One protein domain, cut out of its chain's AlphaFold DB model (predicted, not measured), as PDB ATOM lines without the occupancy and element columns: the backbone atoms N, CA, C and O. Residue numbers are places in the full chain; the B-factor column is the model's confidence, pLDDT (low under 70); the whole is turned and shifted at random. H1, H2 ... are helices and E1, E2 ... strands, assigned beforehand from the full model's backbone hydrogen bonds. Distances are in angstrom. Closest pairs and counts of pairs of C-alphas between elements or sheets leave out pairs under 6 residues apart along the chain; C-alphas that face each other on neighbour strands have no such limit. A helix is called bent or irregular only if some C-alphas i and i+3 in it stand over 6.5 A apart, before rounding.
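This is residues 168 to 216 and 235 to 256 of the 294 residues of an uncharacterized protein of Flavonifractor plautii (UniProt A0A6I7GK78). A small antiparallel sheet of three short strands, E1, E2 and E3, is followed directly by the short helix H3, while H1 and H2 run opposite ways, with H2 toward one end of the longest axis and H1 reaching the sheet with its residues 182 to 184. The loop of residues 190 to 195 sticks out at the end where H2 lies, and the unnamed tail, residues 243 to 256, lies toward the other end. The printed part has 71 residues, with the named elements in the order H1, H2, E1, E2, E3, H3; the sheet's order is E1, E2, E3. The class is mixed, helices and strands, with under half of the residues in named elements. The whole is compact, with a radius of gyration of the C-alphas of 12.0 A, and elongated, spanning 35 by 21 by 18 A.

E2, residues 214 to 216, is the inner strand. E1, residues 208 to 210, is its antiparallel neighbour at 159 degrees, and the two form a hairpin; N 209 and O 216 are within hydrogen-bond range at 3.1 A. E3, residues 235 to 238, is the other antiparallel neighbour of E2, also at 159 degrees, with N 237 and O 215 at 2.8 A. H3, residues 239 to 242, is on the sheet but only grazes it; the closest C-alphas of E2 and H3, those of His 214 and Leu 239, are 5.1 A apart. H1, residues 175 to 184, is only just on the sheet, with 5 pairs of C-alphas within 10 A, and only grazes it with residues 182 to 184. H1 and H3 are close but not clearly touching, the closest C-alphas being those of Leu 182 and Leu 242, 7.8 A apart. H2, residues 196 to 201, only just touches H1, with 3 pairs of C-alphas within 8 A; the closest, those of Leu 183 and Arg 196, are 7.6 A apart. H1 and H2 form a helical hairpin, at a shallow tilt of 25 degrees, opposite ways. H2 is not on the sheet and is apart from E2, E3 and H3. Each O i to N i+4 pair is within hydrogen-bond range in H2, against 4 of 6 in H1; H3 is too short for such a pair.

E3 measures 10.0 A from first to last C-alpha, E1 7.1 A and E2 5.9 A. H1 begins at C-alpha 175, (37.372, -6.299, 110.700), and measures 13.8 A; it is irregular, but only just, with C-alphas 177 and 180 at 6.9 A. H2 measures 8.8 A. H3 measures 5.1 A and ends at C-alpha 242, (42.328, -18.214, 109.035).

The two C-alphas farthest apart, those of Pro 193 and Ala 249, are 36.5 A apart. Residues 217 to 234 are not printed, and C-alphas 216 and 235 across the cut are 5.3 A apart. The link from H1 to H2 is long, with 11 residues. The mean pLDDT of the printed part is 89.5, and residues 255 to 256 are under 70.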
ATOM      1  N   ASP A 168      41.859  -5.175 112.165       94.69
ATOM      2  CA  ASP A 168      41.879  -4.545 110.833       94.69
ATOM      3  C   ASP A 168      43.245  -4.626 110.153       94.69
ATOM      4  O   ASP A 168      43.332  -4.688 108.929       94.69
ATOM      5  N   SER A 169      44.322  -4.636 110.939       93.81
ATOM      6  CA  SER A 169      45.672  -4.801 110.400       93.81
ATOM      7  C   SER A 169      45.896  -6.239 109.931       93.81
ATOM      8  O   SER A 169      46.514  -6.470 108.890       93.81
ATOM      9  N   LEU A 170      45.384  -7.211 110.693       93.25
ATOM     10  CA  LEU A 170      45.609  -8.637 110.462       93.25
ATOM     11  C   LEU A 170      44.768  -9.222 109.331       93.25
ATOM     12  O   LEU A 170      45.159 -10.241 108.768       93.25
ATOM     13  N   LEU A 171      43.632  -8.620 108.993       92.81
ATOM     14  CA  LEU A 171      42.672  -9.179 108.044       92.81
ATOM     15  C   LEU A 171      42.822  -8.581 106.637       92.81
ATOM     16  O   LEU A 171      43.219  -7.436 106.445       92.81
ATOM     17  N   ARG A 172      42.471  -9.363 105.609       92.50
ATOM     18  CA  ARG A 172      42.412  -8.896 104.205       92.50
ATOM     19  C   ARG A 172      41.274  -7.914 103.948       92.50
ATOM     20  O   ARG A 172      41.285  -7.200 102.948       92.50
ATOM     21  N   VAL A 173      40.257  -7.956 104.797       90.81
ATOM     22  CA  VAL A 173      39.060  -7.118 104.745       90.81
ATOM     23  C   VAL A 173      38.946  -6.355 106.062       90.81
ATOM     24  O   VAL A 173      39.469  -6.840 107.063       90.81
ATOM     25  N   PRO A 174      38.245  -5.206 106.090       91.25
ATOM     26  CA  PRO A 174      37.925  -4.531 107.345       91.25
ATOM     27  C   PRO A 174      37.331  -5.505 108.367       91.25
ATOM     28  O   PRO A 174      36.527  -6.366 107.990       91.25
ATOM     29  N   ALA A 175      37.699  -5.356 109.636       88.81
ATOM     30  CA  ALA A 175      37.372  -6.299 110.700       88.81
ATOM     31  C   ALA A 175      35.861  -6.513 110.852       88.81
ATOM     32  O   ALA A 175      35.424  -7.650 110.994       88.81
ATOM     33  N   GLU A 176      35.051  -5.466 110.677       87.50
ATOM     34  CA  GLU A 176      33.581  -5.559 110.652       87.50
ATOM     35  C   GLU A 176      33.056  -6.552 109.600       87.50
ATOM     36  O   GLU A 176      32.083  -7.260 109.836       87.50
ATOM     37  N   LYS A 177      33.711  -6.641 108.434       88.25
ATOM     38  CA  LYS A 177      33.350  -7.593 107.368       88.25
ATOM     39  C   LYS A 177      33.951  -8.979 107.591       88.25
ATOM     40  O   LYS A 177      33.464  -9.946 107.013       88.25
ATOM     41  N   GLY A 178      35.039  -9.058 108.355       88.81
ATOM     42  CA  GLY A 178      35.693 -10.308 108.738       88.81
ATOM     43  C   GLY A 178      35.065 -10.978 109.960       88.81
ATOM     44  O   GLY A 178      35.289 -12.169 110.150       88.81
ATOM     45  N   MET A 179      34.272 -10.242 110.748       93.88
ATOM     46  CA  MET A 179      33.639 -10.708 111.985       93.88
ATOM     47  C   MET A 179      32.900 -12.028 111.784       93.88
ATOM     48  O   MET A 179      33.202 -12.993 112.475       93.88
ATOM     49  N   ASP A 180      31.993 -12.102 110.806       92.31
ATOM     50  CA  ASP A 180      31.204 -13.316 110.574       92.31
ATOM     51  C   ASP A 180      32.084 -14.537 110.313       92.31
ATOM     52  O   ASP A 180      31.856 -15.594 110.892       92.31
ATOM     53  N   ALA A 181      33.123 -14.371 109.495       92.75
ATOM     54  CA  ALA A 181      34.034 -15.452 109.147       92.75
ATOM     55  C   ALA A 181      34.934 -15.864 110.325       92.75
ATOM     56  O   ALA A 181      35.310 -17.029 110.433       92.75
ATOM     57  N   LEU A 182      35.275 -14.925 111.215       94.25
ATOM     58  CA  LEU A 182      35.995 -15.217 112.454       94.25
ATOM     59  C   LEU A 182      35.105 -15.943 113.464       94.25
ATOM     60  O   LEU A 182      35.545 -16.926 114.054       94.25
ATOM     61  N   LEU A 183      33.850 -15.516 113.623       93.62
ATOM     62  CA  LEU A 183      32.885 -16.192 114.490       93.62
ATOM     63  C   LEU A 183      32.503 -17.580 113.954       93.62
ATOM     64  O   LEU A 183      32.344 -18.502 114.745       93.62
ATOM     65  N   ASP A 184      32.422 -17.758 112.631       91.69
ATOM     66  CA  ASP A 184      32.218 -19.068 111.992       91.69
ATOM     67  C   ASP A 184      33.408 -20.017 112.198       91.69
ATOM     68  O   ASP A 184      33.246 -21.235 112.167       91.69
ATOM     69  N   ALA A 185      34.614 -19.476 112.394       92.44
ATOM     70  CA  ALA A 185      35.823 -20.262 112.621       92.44
ATOM     71  C   ALA A 185      35.992 -20.716 114.084       92.44
ATOM     72  O   ALA A 185      36.877 -21.536 114.359       92.44
ATOM     73  N   LEU A 186      35.165 -20.204 115.004       90.56
ATOM     74  CA  LEU A 186      35.166 -20.597 116.409       90.56
ATOM     75  C   LEU A 186      34.596 -22.003 116.594       90.56
ATOM     76  O   LEU A 186      33.449 -22.282 116.249       90.56
ATOM     77  N   ASP A 187      35.377 -22.870 117.231       81.12
ATOM     78  CA  ASP A 187      34.885 -24.170 117.678       81.12
ATOM     79  C   ASP A 187      34.015 -24.041 118.934       81.12
ATOM     80  O   ASP A 187      34.262 -23.209 119.813       81.12
ATOM     81  N   GLY A 188      33.008 -24.912 119.041       74.94
ATOM     82  CA  GLY A 188      32.218 -25.085 120.266       74.94
ATOM     83  C   GLY A 188      31.346 -23.885 120.639       74.94
ATOM     84  O   GLY A 188      30.952 -23.746 121.796       74.94
ATOM     85  N   LEU A 189      31.033 -23.006 119.678       77.81
ATOM     86  CA  LEU A 189      30.142 -21.864 119.902       77.81
ATOM     87  C   LEU A 189      28.735 -22.312 120.341       77.81
ATOM     88  O   LEU A 189      28.076 -21.608 121.100       77.81
ATOM     89  N   GLU A 190      28.301 -23.503 119.921       75.75
ATOM     90  CA  GLU A 190      27.013 -24.104 120.299       75.75
ATOM     91  C   GLU A 190      27.029 -24.803 121.674       75.75
ATOM     92  O   GLU A 190      25.968 -25.056 122.241       75.75
ATOM     93  N   ASP A 191      28.209 -25.082 122.240       78.31
ATOM     94  CA  ASP A 191      28.363 -25.878 123.469       78.31
ATOM     95  C   ASP A 191      28.322 -25.030 124.757       78.31
ATOM     96  O   ASP A 191      28.416 -25.554 125.871       78.31
ATOM     97  N   GLY A 192      28.213 -23.705 124.624       80.00
ATOM     98  CA  GLY A 192      28.258 -22.750 125.731       80.00
ATOM     99  C   GLY A 192      26.908 -22.105 126.066       80.00
ATOM    100  O   GLY A 192      25.958 -22.173 125.291       80.00
ATOM    101  N   PRO A 193      26.822 -21.390 127.204       87.19
ATOM    102  CA  PRO A 193      25.623 -20.629 127.572       87.19
ATOM    103  C   PRO A 193      25.421 -19.361 126.717       87.19
ATOM    104  O   PRO A 193      24.400 -18.690 126.853       87.19
ATOM    105  N   TYR A 194      26.379 -19.026 125.846       89.62
ATOM    106  CA  TYR A 194      26.376 -17.834 125.001       89.62
ATOM    107  C   TYR A 194      26.234 -18.228 123.531       89.62
ATOM    108  O   TYR A 194      27.043 -18.993 123.019       89.62
ATOM    109  N   GLY A 195      25.223 -17.683 122.850       89.38
ATOM    110  CA  GLY A 195      25.033 -17.868 121.408       89.38
ATOM    111  C   GLY A 195      25.707 -16.776 120.573       89.38
ATOM    112  O   GLY A 195      26.194 -15.783 121.105       89.38
ATOM    113  N   ARG A 196      25.668 -16.913 119.242       91.25
ATOM    114  CA  ARG A 196      26.317 -15.992 118.286       91.25
ATOM    115  C   ARG A 196      26.040 -14.507 118.551       91.25
ATOM    116  O   ARG A 196      26.977 -13.720 118.607       91.25
ATOM    117  N   ALA A 197      24.777 -14.152 118.794       92.50
ATOM    118  CA  ALA A 197      24.362 -12.770 119.048       92.50
ATOM    119  C   ALA A 197      25.093 -12.124 120.240       92.50
ATOM    120  O   ALA A 197      25.316 -10.917 120.249       92.50
ATOM    121  N   TYR A 198      25.496 -12.923 121.237       93.12
ATOM    122  CA  TYR A 198      26.320 -12.449 122.346       93.12
ATOM    123  C   TYR A 198      27.692 -11.985 121.849       93.12
ATOM    124  O   TYR A 198      28.092 -10.853 122.106       93.12
ATOM    125  N   PHE A 199      28.389 -12.837 121.097       93.81
ATOM    126  CA  PHE A 199      29.719 -12.538 120.567       93.81
ATOM    127  C   PHE A 199      29.702 -11.341 119.611       93.81
ATOM    128  O   PHE A 199      30.579 -10.488 119.690       93.81
ATOM    129  N   GLU A 200      28.671 -11.231 118.770       94.56
ATOM    130  CA  GLU A 200      28.471 -10.073 117.886       94.56
ATOM    131  C   GLU A 200      28.291  -8.768 118.679       94.56
ATOM    132  O   GLU A 200      28.846  -7.737 118.306       94.56
ATOM    133  N   SER A 201      27.554  -8.801 119.796       94.25
ATOM    134  CA  SER A 201      27.296  -7.605 120.614       94.25
ATOM    135  C   SER A 201      28.534  -7.056 121.330       94.25
ATOM    136  O   SER A 201      28.571  -5.871 121.655       94.25
ATOM    137  N   TYR A 202      29.543  -7.902 121.543       94.50
ATOM    138  CA  TYR A 202      30.804  -7.551 122.199       94.50
ATOM    139  C   TYR A 202      31.999  -7.576 121.244       94.50
ATOM    140  O   TYR A 202      33.142  -7.700 121.681       94.50
ATOM    141  N   TRP A 203      31.746  -7.479 119.940       95.00
ATOM    142  CA  TRP A 203      32.808  -7.393 118.953       95.00
ATOM    143  C   TRP A 203      33.670  -6.140 119.168       95.00
ATOM    144  O   TRP A 203      33.162  -5.018 119.175       95.00
ATOM    145  N   ASP A 204      34.984  -6.329 119.288       95.31
ATOM    146  CA  ASP A 204      35.964  -5.249 119.397       95.31
ATOM    147  C   ASP A 204      37.243  -5.639 118.646       95.31
ATOM    148  O   ASP A 204      37.825  -6.706 118.853       95.31
ATOM    149  N   VAL A 205      37.699  -4.745 117.768       96.44
ATOM    150  CA  VAL A 205      38.883  -4.931 116.919       96.44
ATOM    151  C   VAL A 205      40.199  -4.981 117.699       96.44
ATOM    152  O   VAL A 205      41.225  -5.355 117.126       96.44
ATOM    153  N   ASN A 206      40.180  -4.606 118.979       96.19
ATOM    154  CA  ASN A 206      41.326  -4.635 119.890       96.19
ATOM    155  C   ASN A 206      41.253  -5.791 120.901       96.19
ATOM    156  O   ASN A 206      42.233  -6.057 121.593       96.19
ATOM    157  N   ALA A 207      40.118  -6.487 121.006       96.81
ATOM    158  CA  ALA A 207      39.892  -7.512 122.022       96.81
ATOM    159  C   ALA A 207      40.442  -8.877 121.582       96.81
ATOM    160  O   ALA A 207      39.704  -9.841 121.374       96.81
ATOM    161  N   PHE A 208      41.762  -8.961 121.418       98.12
ATOM    162  CA  PHE A 208      42.431 -10.199 121.041       98.12
ATOM    163  C   PHE A 208      43.899 -10.227 121.477       98.12
ATOM    164  O   PHE A 208      44.501  -9.203 121.794       98.12
ATOM    165  N   TYR A 209      44.492 -11.416 121.436       98.12
ATOM    166  CA  TYR A 209      45.942 -11.594 121.416       98.12
ATOM    167  C   TYR A 209      46.317 -12.761 120.490       98.12
ATOM    168  O   TYR A 209      45.458 -13.529 120.046       98.12
ATOM    169  N   LEU A 210      47.602 -12.877 120.160       97.25
ATOM    170  CA  LEU A 210      48.158 -13.958 119.353       97.25
ATOM    171  C   LEU A 210      49.024 -14.873 120.210       97.25
ATOM    172  O   LEU A 210      49.855 -14.425 120.996       97.25
ATOM    173  N   THR A 211      48.865 -16.167 119.983       95.12
ATOM    174  CA  THR A 211      49.812 -17.194 120.426       95.12
ATOM    175  C   THR A 211      50.647 -17.653 119.227       95.12
ATOM    176  O   THR A 211      50.615 -17.039 118.152       95.12
ATOM    177  N   GLU A 212      51.426 -18.718 119.388       89.81
ATOM    178  CA  GLU A 212      52.163 -19.321 118.277       89.81
ATOM    179  C   GLU A 212      51.218 -19.828 117.171       89.81
ATOM    180  O   GLU A 212      51.484 -19.614 115.985       89.81
ATOM    181  N   ASP A 213      50.091 -20.423 117.560       91.81
ATOM    182  CA  ASP A 213      49.210 -21.213 116.699       91.81
ATOM    183  C   ASP A 213      47.751 -20.726 116.657       91.81
ATOM    184  O   ASP A 213      47.007 -21.130 115.762       91.81
ATOM    185  N   HIS A 214      47.342 -19.821 117.553       95.44
ATOM    186  CA  HIS A 214      45.973 -19.295 117.615       95.44
ATOM    187  C   HIS A 214      45.899 -17.767 117.600       95.44
ATOM    188  O   HIS A 214      46.680 -17.071 118.259       95.44
ATOM    189  N   LEU A 215      44.856 -17.264 116.936       96.50
ATOM    190  CA  LEU A 215      44.248 -15.970 117.235       96.50
ATOM    191  C   LEU A 215      43.226 -16.169 118.355       96.50
ATOM    192  O   LEU A 215      42.266 -16.911 118.172       96.50
ATOM    193  N   VAL A 216      43.404 -15.516 119.501       97.81
ATOM    194  CA  VAL A 216      42.479 -15.641 120.635       97.81
ATOM    195  C   VAL A 216      41.617 -14.394 120.727       97.81
ATOM    196  O   VAL A 216      42.124 -13.320 121.040       97.81
ATOM    197  N   ARG A 235      38.569 -17.219 123.352       95.81
ATOM    198  CA  ARG A 235      38.026 -17.989 122.234       95.81
ATOM    199  C   ARG A 235      39.105 -18.166 121.163       95.81
ATOM    200  O   ARG A 235      39.241 -17.310 120.288       95.81
ATOM    201  N   PRO A 236      39.917 -19.234 121.270       95.50
ATOM    202  CA  PRO A 236      41.017 -19.480 120.351       95.50
ATOM    203  C   PRO A 236      40.502 -19.958 118.990       95.50
ATOM    204  O   PRO A 236      39.667 -20.855 118.906       95.50
ATOM    205  N   ILE A 237      41.047 -19.378 117.924       95.00
ATOM    206  CA  ILE A 237      40.863 -19.810 116.542       95.00
ATOM    207  C   ILE A 237      42.231 -20.230 115.999       95.00
ATOM    208  O   ILE A 237      43.138 -19.392 115.947       95.00
ATOM    209  N   PRO A 238      42.398 -21.492 115.575       93.62
ATOM    210  CA  PRO A 238      43.624 -21.938 114.929       93.62
ATOM    211  C   PRO A 238      43.972 -21.072 113.707       93.62
ATOM    212  O   PRO A 238      43.126 -20.819 112.844       93.62
ATOM    213  N   LEU A 239      45.219 -20.602 113.621       92.75
ATOM    214  CA  LEU A 239      45.671 -19.694 112.558       92.75
ATOM    215  C   LEU A 239      45.596 -20.333 111.162       92.75
ATOM    216  O   LEU A 239      45.366 -19.642 110.166       92.75
ATOM    217  N   ASP A 240      45.725 -21.657 111.069       89.88
ATOM    218  CA  ASP A 240      45.598 -22.413 109.820       89.88
ATOM    219  C   ASP A 240      44.190 -22.313 109.204       89.88
ATOM    220  O   ASP A 240      44.059 -22.227 107.979       89.88
ATOM    221  N   ARG A 241      43.141 -22.212 110.031       90.81
ATOM    222  CA  ARG A 241      41.759 -21.966 109.582       90.81
ATOM    223  C   ARG A 241      41.560 -20.560 109.028       90.81
ATOM    224  O   ARG A 241      40.658 -20.334 108.223       90.81
ATOM    225  N   LEU A 242      42.421 -19.622 109.413       91.75
ATOM    226  CA  LEU A 242      42.328 -18.214 109.035       91.75
ATOM    227  C   LEU A 242      43.144 -17.859 107.787       91.75
ATOM    228  O   LEU A 242      43.114 -16.711 107.351       91.75
ATOM    229  N   ARG A 243      43.820 -18.820 107.143       86.81
ATOM    230  CA  ARG A 243      44.701 -18.598 105.971       86.81
ATOM    231  C   ARG A 243      44.066 -17.743 104.861       86.81
ATOM    232  O   ARG A 243      44.739 -16.939 104.216       86.81
ATOM    233  N   GLY A 244      42.765 -17.930 104.616       87.31
ATOM    234  CA  GLY A 244      42.004 -17.179 103.610       87.31
ATOM    235  C   GLY A 244      41.608 -15.760 104.036       87.31
ATOM    236  O   GLY A 244      41.321 -14.930 103.174       87.31
ATOM    237  N   LEU A 245      41.619 -15.482 105.341       90.94
ATOM    238  CA  LEU A 245      41.192 -14.226 105.960       90.94
ATOM    239  C   LEU A 245      42.373 -13.327 106.340       90.94
ATOM    240  O   LEU A 245      42.238 -12.107 106.272       90.94
ATOM    241  N   LEU A 246      43.522 -13.910 106.691       92.12
ATOM    242  CA  LEU A 246      44.715 -13.179 107.123       92.12
ATOM    243  C   LEU A 246      45.379 -12.413 105.975       92.12
ATOM    244  O   LEU A 246      45.521 -12.915 104.855       92.12
ATOM    245  N   SER A 247      45.793 -11.186 106.269       88.94
ATOM    246  CA  SER A 247      46.468 -10.264 105.363       88.94
ATOM    247  C   SER A 247      47.758 -10.866 104.814       88.94
ATOM    248  O   SER A 247      48.572 -11.427 105.545       88.94
ATOM    249  N   SER A 248      48.001 -10.683 103.514       85.81
ATOM    250  CA  SER A 248      49.253 -11.109 102.879       85.81
ATOM    251  C   SER A 248      50.472 -10.293 103.325       85.81
ATOM    252  O   SER A 248      51.588 -10.625 102.939       85.81
ATOM    253  N   ALA A 249      50.274  -9.220 104.101       85.69
ATOM    254  CA  ALA A 249      51.360  -8.468 104.728       85.69
ATOM    255  C   ALA A 249      52.090  -9.270 105.826       85.69
ATOM    256  O   ALA A 249      53.223  -8.929 106.175       85.69
ATOM    257  N   PHE A 250      51.447 -10.331 106.330       86.69
ATOM    258  CA  PHE A 250      51.902 -11.149 107.452       86.69
ATOM    259  C   PHE A 250      51.935 -12.639 107.080       86.69
ATOM    260  O   PHE A 250      51.149 -13.435 107.607       86.69
ATOM    261  N   PRO A 251      52.802 -13.044 106.133       82.62
ATOM    262  CA  PRO A 251      52.919 -14.444 105.733       82.62
ATOM    263  C   PRO A 251      53.298 -15.373 106.897       82.62
ATOM    264  O   PRO A 251      52.954 -16.546 106.851       82.62
ATOM    265  N   GLU A 252      53.943 -14.859 107.946       83.31
ATOM    266  CA  GLU A 252      54.392 -15.603 109.129       83.31
ATOM    267  C   GLU A 252      53.233 -16.111 110.002       83.31
ATOM    268  O   GLU A 252      53.396 -17.078 110.742       83.31
ATOM    269  N   LEU A 253      52.053 -15.487 109.904       83.31
ATOM    270  CA  LEU A 253      50.839 -15.951 110.587       83.31
ATOM    271  C   LEU A 253      50.151 -17.096 109.838       83.31
ATOM    272  O   LEU A 253      49.272 -17.756 110.385       83.31
ATOM    273  N   CYS A 254      50.532 -17.338 108.584       70.31
ATOM    274  CA  CYS A 254      50.077 -18.488 107.823       70.31
ATOM    275  C   CYS A 254      51.152 -19.577 107.921       70.31
ATOM    276  O   CYS A 254      52.229 -19.395 107.354       70.31
ATOM    277  N   PRO A 255      50.896 -20.733 108.560       56.38
ATOM    278  CA  PRO A 255      51.869 -21.817 108.531       56.38
ATOM    279  C   PRO A 255      52.148 -22.183 107.070       56.38
ATOM    280  O   PRO A 255      51.212 -22.420 106.300       56.38
ATOM    281  N   ALA A 256      53.416 -22.178 106.653       54.84
ATOM    282  CA  ALA A 256      53.805 -22.744 105.366       54.84
ATOM    283  C   ALA A 256      53.523 -24.255 105.393       54.84
ATOM    284  O   ALA A 256      53.635 -24.883 106.446       54.84
TER     285      ALA A 256